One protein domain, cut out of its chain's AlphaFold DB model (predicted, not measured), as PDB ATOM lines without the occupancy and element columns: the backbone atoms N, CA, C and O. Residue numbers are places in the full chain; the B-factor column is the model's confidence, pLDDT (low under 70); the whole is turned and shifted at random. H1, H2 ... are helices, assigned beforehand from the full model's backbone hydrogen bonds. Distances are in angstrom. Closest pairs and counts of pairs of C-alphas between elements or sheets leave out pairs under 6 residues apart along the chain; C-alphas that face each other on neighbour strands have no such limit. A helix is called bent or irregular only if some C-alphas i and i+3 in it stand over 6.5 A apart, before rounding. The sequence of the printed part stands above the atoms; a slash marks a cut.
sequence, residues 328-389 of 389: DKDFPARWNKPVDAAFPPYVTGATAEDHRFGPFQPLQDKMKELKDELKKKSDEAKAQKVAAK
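AT A GLANCE: This is residues 328 to 389 of the 389 residues of the protein "Cytochrome c" of Brachymonas denitrificans DSM 15123 (UniProt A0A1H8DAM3). A long bent helix, H2, curves along one side of a looped stretch, residues 328 to 351, with the short helix H1 near its first end and residues 383 to 389 sticking out at the other. The printed part has 62 residues with two named helices, H1 then H2, and no named strand; the class is all helix. It is only just loose, close to compact, with a radius of gyration of the C-alphas of 12.9 A, and elongated, spanning 42 by 22 by 14 A.

IN THESE COORDINATES: Residues 328 to 351 hold no named element, from C-alpha 328 at (-12.311, -35.628, 12.229). H1 is residues 352 to 357. H2, residues 360 to 387, was assigned as one helix by its hydrogen bonds but is bent: C-alphas 369 and 372 are 7.4 A apart. Arm H2a, residues 360 to 369, is 14.5 A long; arm H2b, residues 372 to 387, is 22.5 A long and ends at C-alpha 387, (4.590, -34.301, 30.258).

HOW THE PARTS SIT: H2a and H2b stand at a steep tilt of 58 degrees. H1 and H2a are close but not clearly touching, the closest C-alphas, of Asp 354 and Phe 360, 7.5 A apart. H1 and H2b are apart. In H1, H2a and H2b every O i to N i+4 pair is within hydrogen-bond range.

THE WHOLE: The C-alphas farthest apart, of Pro 359 and Lys 389, are 42.9 A apart. The printed part has no cut, and the link from H1 to H2 is tight. No printed residue is under 70 in pLDDT.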
ATOM      1  N   ASP A 328     -12.863 -36.699  11.395       93.62
ATOM      2  CA  ASP A 328     -12.311 -35.628  12.229       93.62
ATOM      3  C   ASP A 328     -10.980 -36.012  12.904       93.62
ATOM      4  O   ASP A 328     -10.151 -35.136  13.193       93.62
ATOM      5  N   LYS A 329     -10.749 -37.319  13.104       94.75
ATOM      6  CA  LYS A 329      -9.509 -37.880  13.662       94.75
ATOM      7  C   LYS A 329      -8.396 -38.018  12.626       94.75
ATOM      8  O   LYS A 329      -7.233 -38.096  13.014       94.75
ATOM      9  N   ASP A 330      -8.728 -38.019  11.335       95.94
ATOM     10  CA  ASP A 330      -7.725 -38.014  10.275       95.94
ATOM     11  C   ASP A 330      -7.000 -36.655  10.257       95.94
ATOM     12  O   ASP A 330      -7.601 -35.588  10.426       95.94
ATOM     13  N   PHE A 331      -5.692 -36.700  10.009       96.00
ATOM     14  CA  PHE A 331      -4.784 -35.550   9.983       96.00
ATOM     15  C   PHE A 331      -4.806 -34.744  11.290       96.00
ATOM     16  O   PHE A 331      -5.144 -33.555  11.264       96.00
ATOM     17  N   PRO A 332      -4.482 -35.354  12.449       94.69
ATOM     18  CA  PRO A 332      -4.537 -34.658  13.735       94.69
ATOM     19  C   PRO A 332      -3.548 -33.480  13.779       94.69
ATOM     20  O   PRO A 332      -3.883 -32.412  14.292       94.69
ATOM     21  N   ALA A 333      -2.384 -33.625  13.140       94.62
ATOM     22  CA  ALA A 333      -1.481 -32.528  12.817       94.62
ATOM     23  C   ALA A 333      -2.034 -31.698  11.648       94.62
ATOM     24  O   ALA A 333      -1.744 -31.949  10.481       94.62
ATOM     25  N   ARG A 334      -2.826 -30.666  11.953       93.75
ATOM     26  CA  ARG A 334      -3.573 -29.908  10.931       93.75
ATOM     27  C   ARG A 334      -2.703 -29.258   9.850       93.75
ATOM     28  O   ARG A 334      -3.180 -29.086   8.734       93.75
ATOM     29  N   TRP A 335      -1.432 -28.971  10.137       93.81
ATOM     30  CA  TRP A 335      -0.478 -28.405   9.175       93.81
ATOM     31  C   TRP A 335      -0.187 -29.317   7.972       93.81
ATOM     32  O   TRP A 335       0.226 -28.827   6.924       93.81
ATOM     33  N   ASN A 336      -0.375 -30.634   8.108       93.00
ATOM     34  CA  ASN A 336      -0.095 -31.609   7.049       93.00
ATOM     35  C   ASN A 336      -1.363 -32.078   6.312       93.00
ATOM     36  O   ASN A 336      -1.277 -32.930   5.420       93.00
ATOM     37  N   LYS A 337      -2.533 -31.548   6.694       95.25
ATOM     38  CA  LYS A 337      -3.808 -31.936   6.107       95.25
ATOM     39  C   LYS A 337      -3.876 -31.448   4.652       95.25
ATOM     40  O   LYS A 337      -3.735 -30.250   4.406       95.25
ATOM     41  N   PRO A 338      -4.127 -32.339   3.680       95.62
ATOM     42  CA  PRO A 338      -4.317 -31.961   2.286       95.62
ATOM     43  C   PRO A 338      -5.484 -30.986   2.119       95.62
ATOM     44  O   PRO A 338      -6.557 -31.198   2.686       95.62
ATOM     45  N   VAL A 339      -5.303 -29.954   1.294       95.69
ATOM     46  CA  VAL A 339      -6.354 -28.961   1.012       95.69
ATOM     47  C   VAL A 339      -7.566 -29.553   0.298       95.69
ATOM     48  O   VAL A 339      -8.642 -28.988   0.365       95.69
ATOM     49  N   ASP A 340      -7.420 -30.697  -0.361       95.75
ATOM     50  CA  ASP A 340      -8.500 -31.403  -1.050       95.75
ATOM     51  C   ASP A 340      -9.117 -32.526  -0.195       95.75
ATOM     52  O   ASP A 340      -9.933 -33.319  -0.671       95.75
ATOM     53  N   ALA A 341      -8.744 -32.614   1.089       94.88
ATOM     54  CA  ALA A 341      -9.438 -33.437   2.073       94.88
ATOM     55  C   ALA A 341     -10.707 -32.707   2.552       94.88
ATOM     56  O   ALA A 341     -10.707 -32.003   3.567       94.88
ATOM     57  N   ALA A 342     -11.792 -32.900   1.799       91.75
ATOM     58  CA  ALA A 342     -13.077 -32.216   1.940       91.75
ATOM     59  C   ALA A 342     -13.944 -32.678   3.131       91.75
ATOM     60  O   ALA A 342     -15.154 -32.844   3.005       91.75
ATOM     61  N   PHE A 343     -13.349 -32.862   4.307       94.44
ATOM     62  CA  PHE A 343     -14.056 -33.153   5.561       94.44
ATOM     63  C   PHE A 343     -13.454 -32.340   6.711       94.44
ATOM     64  O   PHE A 343     -12.266 -32.027   6.653       94.44
ATOM     65  N   PRO A 344     -14.221 -31.971   7.748       92.19
ATOM     66  CA  PRO A 344     -13.709 -31.176   8.857       92.19
ATOM     67  C   PRO A 344     -12.667 -31.943   9.693       92.19
ATOM     68  O   PRO A 344     -12.621 -33.171   9.651       92.19
ATOM     69  N   PRO A 345     -11.844 -31.232  10.480       93.25
ATOM     70  CA  PRO A 345     -11.831 -29.776  10.644       93.25
ATOM     71  C   PRO A 345     -11.016 -29.060   9.562       93.25
ATOM     72  O   PRO A 345      -9.977 -29.552   9.113       93.25
ATOM     73  N   TYR A 346     -11.490 -27.889   9.147       93.50
ATOM     74  CA  TYR A 346     -10.810 -27.001   8.203       93.50
ATOM     75  C   TYR A 346     -10.054 -25.916   8.968       93.50
ATOM     76  O   TYR A 346     -10.521 -25.456  10.007       93.50
ATOM     77  N   VAL A 347      -8.883 -25.523   8.466       92.12
ATOM     78  CA  VAL A 347      -8.016 -24.525   9.124       92.12
ATOM     79  C   VAL A 347      -7.742 -23.296   8.261       92.12
ATOM     80  O   VAL A 347      -7.217 -22.311   8.759       92.12
ATOM     81  N   THR A 348      -8.121 -23.326   6.984       90.06
ATOM     82  CA  THR A 348      -7.908 -22.228   6.027       90.06
ATOM     83  C   THR A 348      -8.961 -21.121   6.136       90.06
ATOM     84  O   THR A 348      -8.783 -20.065   5.539       90.06
ATOM     85  N   GLY A 349     -10.066 -21.364   6.851       90.56
ATOM     86  CA  GLY A 349     -11.254 -20.502   6.850       90.56
ATOM     87  C   GLY A 349     -12.167 -20.688   5.631       90.56
ATOM     88  O   GLY A 349     -13.226 -20.072   5.573       90.56
ATOM     89  N   ALA A 350     -11.789 -21.545   4.678       94.25
ATOM     90  CA  ALA A 350     -12.602 -21.852   3.507       94.25
ATOM     91  C   ALA A 350     -13.735 -22.837   3.823       94.25
ATOM     92  O   ALA A 350     -13.705 -23.564   4.823       94.25
ATOM     93  N   THR A 351     -14.734 -22.884   2.943       94.25
ATOM     94  CA  THR A 351     -15.893 -23.760   3.120       94.25
ATOM     95  C   THR A 351     -15.562 -25.216   2.781       94.25
ATOM     96  O   THR A 351     -14.601 -25.521   2.070       94.25
ATOM     97  N   ALA A 352     -16.402 -26.145   3.246       93.12
ATOM     98  CA  ALA A 352     -16.320 -27.549   2.838       93.12
ATOM     99  C   ALA A 352     -16.415 -27.719   1.313       93.12
ATOM    100  O   ALA A 352     -15.789 -28.620   0.755       93.12
ATOM    101  N   GLU A 353     -17.180 -26.848   0.650       94.62
ATOM    102  CA  GLU A 353     -17.349 -26.843  -0.798       94.62
ATOM    103  C   GLU A 353     -16.074 -26.401  -1.518       94.62
ATOM    104  O   GLU A 353     -15.666 -27.065  -2.466       94.62
ATOM    105  N   ASP A 354     -15.374 -25.378  -1.023       95.94
ATOM    106  CA  ASP A 354     -14.092 -24.958  -1.602       95.94
ATOM    107  C   ASP A 354     -13.032 -26.061  -1.458       95.94
ATOM    108  O   ASP A 354     -12.310 -26.379  -2.400       95.94
ATOM    109  N   HIS A 355     -12.986 -26.736  -0.304       95.75
ATOM    110  CA  HIS A 355     -12.127 -27.909  -0.109       95.75
ATOM    111  C   HIS A 355     -12.524 -29.105  -0.990       95.75
ATOM    112  O   HIS A 355     -11.700 -29.991  -1.233       95.75
ATOM    113  N   ARG A 356     -13.778 -29.159  -1.453       95.38
ATOM    114  CA  ARG A 356     -14.289 -30.225  -2.318       95.38
ATOM    115  C   ARG A 356     -14.120 -29.926  -3.798       95.38
ATOM    116  O   ARG A 356     -13.888 -30.872  -4.530       95.38
ATOM    117  N   PHE A 357     -14.231 -28.678  -4.240       96.94
ATOM    118  CA  PHE A 357     -14.318 -28.323  -5.664       96.94
ATOM    119  C   PHE A 357     -13.397 -27.170  -6.079       96.94
ATOM    120  O   PHE A 357     -13.426 -26.741  -7.231       96.94
ATOM    121  N   GLY A 358     -12.543 -26.694  -5.177       95.94
ATOM    122  CA  GLY A 358     -11.616 -25.603  -5.431       95.94
ATOM    123  C   GLY A 358     -12.276 -24.217  -5.366       95.94
ATOM    124  O   GLY A 358     -13.414 -24.089  -4.910       95.94
ATOM    125  N   PRO A 359     -11.573 -23.161  -5.819       96.56
ATOM    126  CA  PRO A 359     -10.225 -23.205  -6.391       96.56
ATOM    127  C   PRO A 359      -9.188 -23.667  -5.361       96.56
ATOM    128  O   PRO A 359      -9.226 -23.266  -4.200       96.56
ATOM    129  N   PHE A 360      -8.255 -24.529  -5.771       96.44
ATOM    130  CA  PHE A 360      -7.301 -25.134  -4.835       96.44
ATOM    131  C   PHE A 360      -6.078 -24.260  -4.551       96.44
ATOM    132  O   PHE A 360      -5.527 -24.364  -3.456       96.44
ATOM    133  N   GLN A 361      -5.673 -23.387  -5.480       95.31
ATOM    134  CA  GLN A 361      -4.488 -22.541  -5.301       95.31
ATOM    135  C   GLN A 361      -4.602 -21.627  -4.064       95.31
ATOM    136  O   GLN A 361      -3.719 -21.711  -3.211       95.31
ATOM    137  N   PRO A 362      -5.708 -20.877  -3.840       95.88
ATOM    138  CA  PRO A 362      -5.838 -20.053  -2.636       95.88
ATOM    139  C   PRO A 362      -5.791 -20.868  -1.336       95.88
ATOM    140  O   PRO A 362      -5.274 -20.407  -0.321       95.88
ATOM    141  N   LEU A 363      -6.295 -22.108  -1.356       96.12
ATOM    142  CA  LEU A 363      -6.228 -23.006  -0.200       96.12
ATOM    143  C   LEU A 363      -4.795 -23.461   0.078       96.12
ATOM    144  O   LEU A 363      -4.400 -23.572   1.238       96.12
ATOM    145  N   GLN A 364      -4.022 -23.748  -0.972       95.56
ATOM    146  CA  GLN A 364      -2.616 -24.138  -0.862       95.56
ATOM    147  C   GLN A 364      -1.766 -22.986  -0.337       95.56
ATOM    148  O   GLN A 364      -0.974 -23.196   0.582       95.56
ATOM    149  N   ASP A 365      -1.980 -21.780  -0.861       95.81
ATOM    150  CA  ASP A 365      -1.300 -20.571  -0.404       95.81
ATOM    151  C   ASP A 365      -1.621 -20.312   1.069       95.81
ATOM    152  O   ASP A 365      -0.712 -20.166   1.890       95.81
ATOM    153  N   LYS A 366      -2.903 -20.416   1.451       96.38
ATOM    154  CA  LYS A 366      -3.303 -20.249   2.848       96.38
ATOM    155  C   LYS A 366      -2.706 -21.310   3.770       96.38
ATOM    156  O   LYS A 366      -2.253 -20.998   4.868       96.38
ATOM    157  N   MET A 367      -2.668 -22.571   3.342       95.44
ATOM    158  CA  MET A 367      -2.018 -23.633   4.114       95.44
ATOM    159  C   MET A 367      -0.513 -23.416   4.254       95.44
ATOM    160  O   MET A 367       0.043 -23.772   5.290       95.44
ATOM    161  N   LYS A 368       0.148 -22.838   3.245       95.88
ATOM    162  CA  LYS A 368       1.570 -22.490   3.307       95.88
ATOM    163  C   LYS A 368       1.826 -21.406   4.354       95.88
ATOM    164  O   LYS A 368       2.750 -21.572   5.141       95.88
ATOM    165  N   GLU A 369       0.993 -20.366   4.403       96.44
ATOM    166  CA  GLU A 369       1.060 -19.314   5.432       96.44
ATOM    167  C   GLU A 369       0.871 -19.876   6.849       96.44
ATOM    168  O   GLU A 369       1.614 -19.538   7.763       96.44
ATOM    169  N   LEU A 370      -0.115 -20.760   7.032       95.94
ATOM    170  CA  LEU A 370      -0.481 -21.292   8.349       95.94
ATOM    171  C   LEU A 370       0.439 -22.419   8.840       95.94
ATOM    172  O   LEU A 370       0.352 -22.825  10.001       95.94
ATOM    173  N   LYS A 371       1.282 -22.978   7.966       95.00
ATOM    174  CA  LYS A 371       1.990 -24.239   8.216       95.00
ATOM    175  C   LYS A 371       2.842 -24.197   9.478       95.00
ATOM    176  O   LYS A 371       2.734 -25.107  10.298       95.00
ATOM    177  N   ASP A 372       3.671 -23.170   9.625       95.88
ATOM    178  CA  ASP A 372       4.644 -23.096  10.716       95.88
ATOM    179  C   ASP A 372       3.952 -22.877  12.064       95.88
ATOM    180  O   ASP A 372       4.281 -23.542  13.048       95.88
ATOM    181  N   GLU A 373       2.916 -22.035  12.096       96.31
ATOM    182  CA  GLU A 373       2.092 -21.818  13.288       96.31
ATOM    183  C   GLU A 373       1.361 -23.103  13.707       96.31
ATOM    184  O   GLU A 373       1.419 -23.519  14.866       96.31
ATOM    185  N   LEU A 374       0.696 -23.772  12.762       95.44
ATOM    186  CA  LEU A 374      -0.018 -25.022  13.021       95.44
ATOM    187  C   LEU A 374       0.936 -26.149  13.431       95.44
ATOM    188  O   LEU A 374       0.582 -26.983  14.269       95.44
ATOM    189  N   LYS A 375       2.142 -26.186  12.857       95.06
ATOM    190  CA  LYS A 375       3.180 -27.144  13.227       95.06
ATOM    191  C   LYS A 375       3.656 -26.908  14.653       95.06
ATOM    192  O   LYS A 375       3.650 -27.853  15.434       95.06
ATOM    193  N   LYS A 376       3.966 -25.661  15.013       95.31
ATOM    194  CA  LYS A 376       4.341 -25.292  16.381       95.31
ATOM    195  C   LYS A 376       3.270 -25.717  17.391       95.31
ATOM    196  O   LYS A 376       3.585 -26.444  18.326       95.31
ATOM    197  N   LYS A 377       1.997 -25.380  17.145       93.25
ATOM    198  CA  LYS A 377       0.870 -25.800  18.004       93.25
ATOM    199  C   LYS A 377       0.757 -27.322  18.127       93.25
ATOM    200  O   LYS A 377       0.470 -27.846  19.200       93.25
ATOM    201  N   SER A 378       0.972 -28.045  17.026       91.75
ATOM    202  CA  SER A 378       0.958 -29.510  17.021       91.75
ATOM    203  C   SER A 378       2.088 -30.100  17.867       91.75
ATOM    204  O   SER A 378       1.865 -31.082  18.575       91.75
ATOM    205  N   ASP A 379       3.289 -29.531  17.783       93.00
ATOM    206  CA  ASP A 379       4.465 -29.998  18.516       93.00
ATOM    207  C   ASP A 379       4.327 -29.680  20.024       93.00
ATOM    208  O   ASP A 379       4.570 -30.549  20.863       93.00
ATOM    209  N   GLU A 380       3.806 -28.500  20.379       93.44
ATOM    210  CA  GLU A 380       3.465 -28.117  21.761       93.44
ATOM    211  C   GLU A 380       2.412 -29.050  22.379       93.44
ATOM    212  O   GLU A 380       2.593 -29.552  23.490       93.44
ATOM    213  N   ALA A 381       1.335 -29.354  21.646       90.38
ATOM    214  CA  ALA A 381       0.296 -30.273  22.111       90.38
ATOM    215  C   ALA A 381       0.832 -31.699  22.338       90.38
ATOM    216  O   ALA A 381       0.376 -32.402  23.244       90.38
ATOM    217  N   LYS A 382       1.806 -32.146  21.532       89.56
ATOM    218  CA  LYS A 382       2.496 -33.428  21.747       89.56
ATOM    219  C   LYS A 382       3.359 -33.387  23.005       89.56
ATOM    220  O   LYS A 382       3.267 -34.311  23.808       89.56
ATOM    221  N   ALA A 383       4.137 -32.323  23.203       90.75
ATOM    222  CA  ALA A 383       4.981 -32.161  24.386       90.75
ATOM    223  C   ALA A 383       4.158 -32.167  25.686       90.75
ATOM    224  O   ALA A 383       4.499 -32.878  26.628       90.75
ATOM    225  N   GLN A 384       3.018 -31.468  25.706       90.69
ATOM    226  CA  GLN A 384       2.105 -31.455  26.856       90.69
ATOM    227  C   GLN A 384       1.548 -32.848  27.186       90.69
ATOM    228  O   GLN A 384       1.478 -33.224  28.351       90.69
ATOM    229  N   LYS A 385       1.193 -33.649  26.172       88.44
ATOM    230  CA  LYS A 385       0.721 -35.030  26.376       88.44
ATOM    231  C   LYS A 385       1.798 -35.964  26.920       88.44
ATOM    232  O   LYS A 385       1.452 -36.923  27.601       88.44
ATOM    233  N   VAL A 386       3.064 -35.730  26.574       89.62
ATOM    234  CA  VAL A 386       4.194 -36.493  27.123       89.62
ATOM    235  C   VAL A 386       4.443 -36.091  28.572       89.62
ATOM    236  O   VAL A 386       4.609 -36.971  29.397       89.62
ATOM    237  N   ALA A 387       4.397 -34.796  28.893       87.62
ATOM    238  CA  ALA A 387       4.590 -34.301  30.258       87.62
ATOM    239  C   ALA A 387       3.460 -34.690  31.234       87.62
ATOM    240  O   ALA A 387       3.667 -34.685  32.441       87.62
ATOM    241  N   ALA A 388       2.264 -34.990  30.722       85.69
ATOM    242  CA  ALA A 388       1.114 -35.423  31.517       85.69
ATOM    243  C   ALA A 388       1.063 -36.943  31.784       85.69
ATOM    244  O   ALA A 388       0.125 -37.407  32.434       85.69
ATOM    245  N   LYS A 389       2.011 -37.716  31.242       75.94
ATOM    246  CA  LYS A 389       2.187 -39.153  31.489       75.94
ATOM    247  C   LYS A 389       3.393 -39.370  32.383       75.94
ATOM    248  O   LYS A 389       3.333 -40.346  33.161       75.94
TER     249      LYS A 389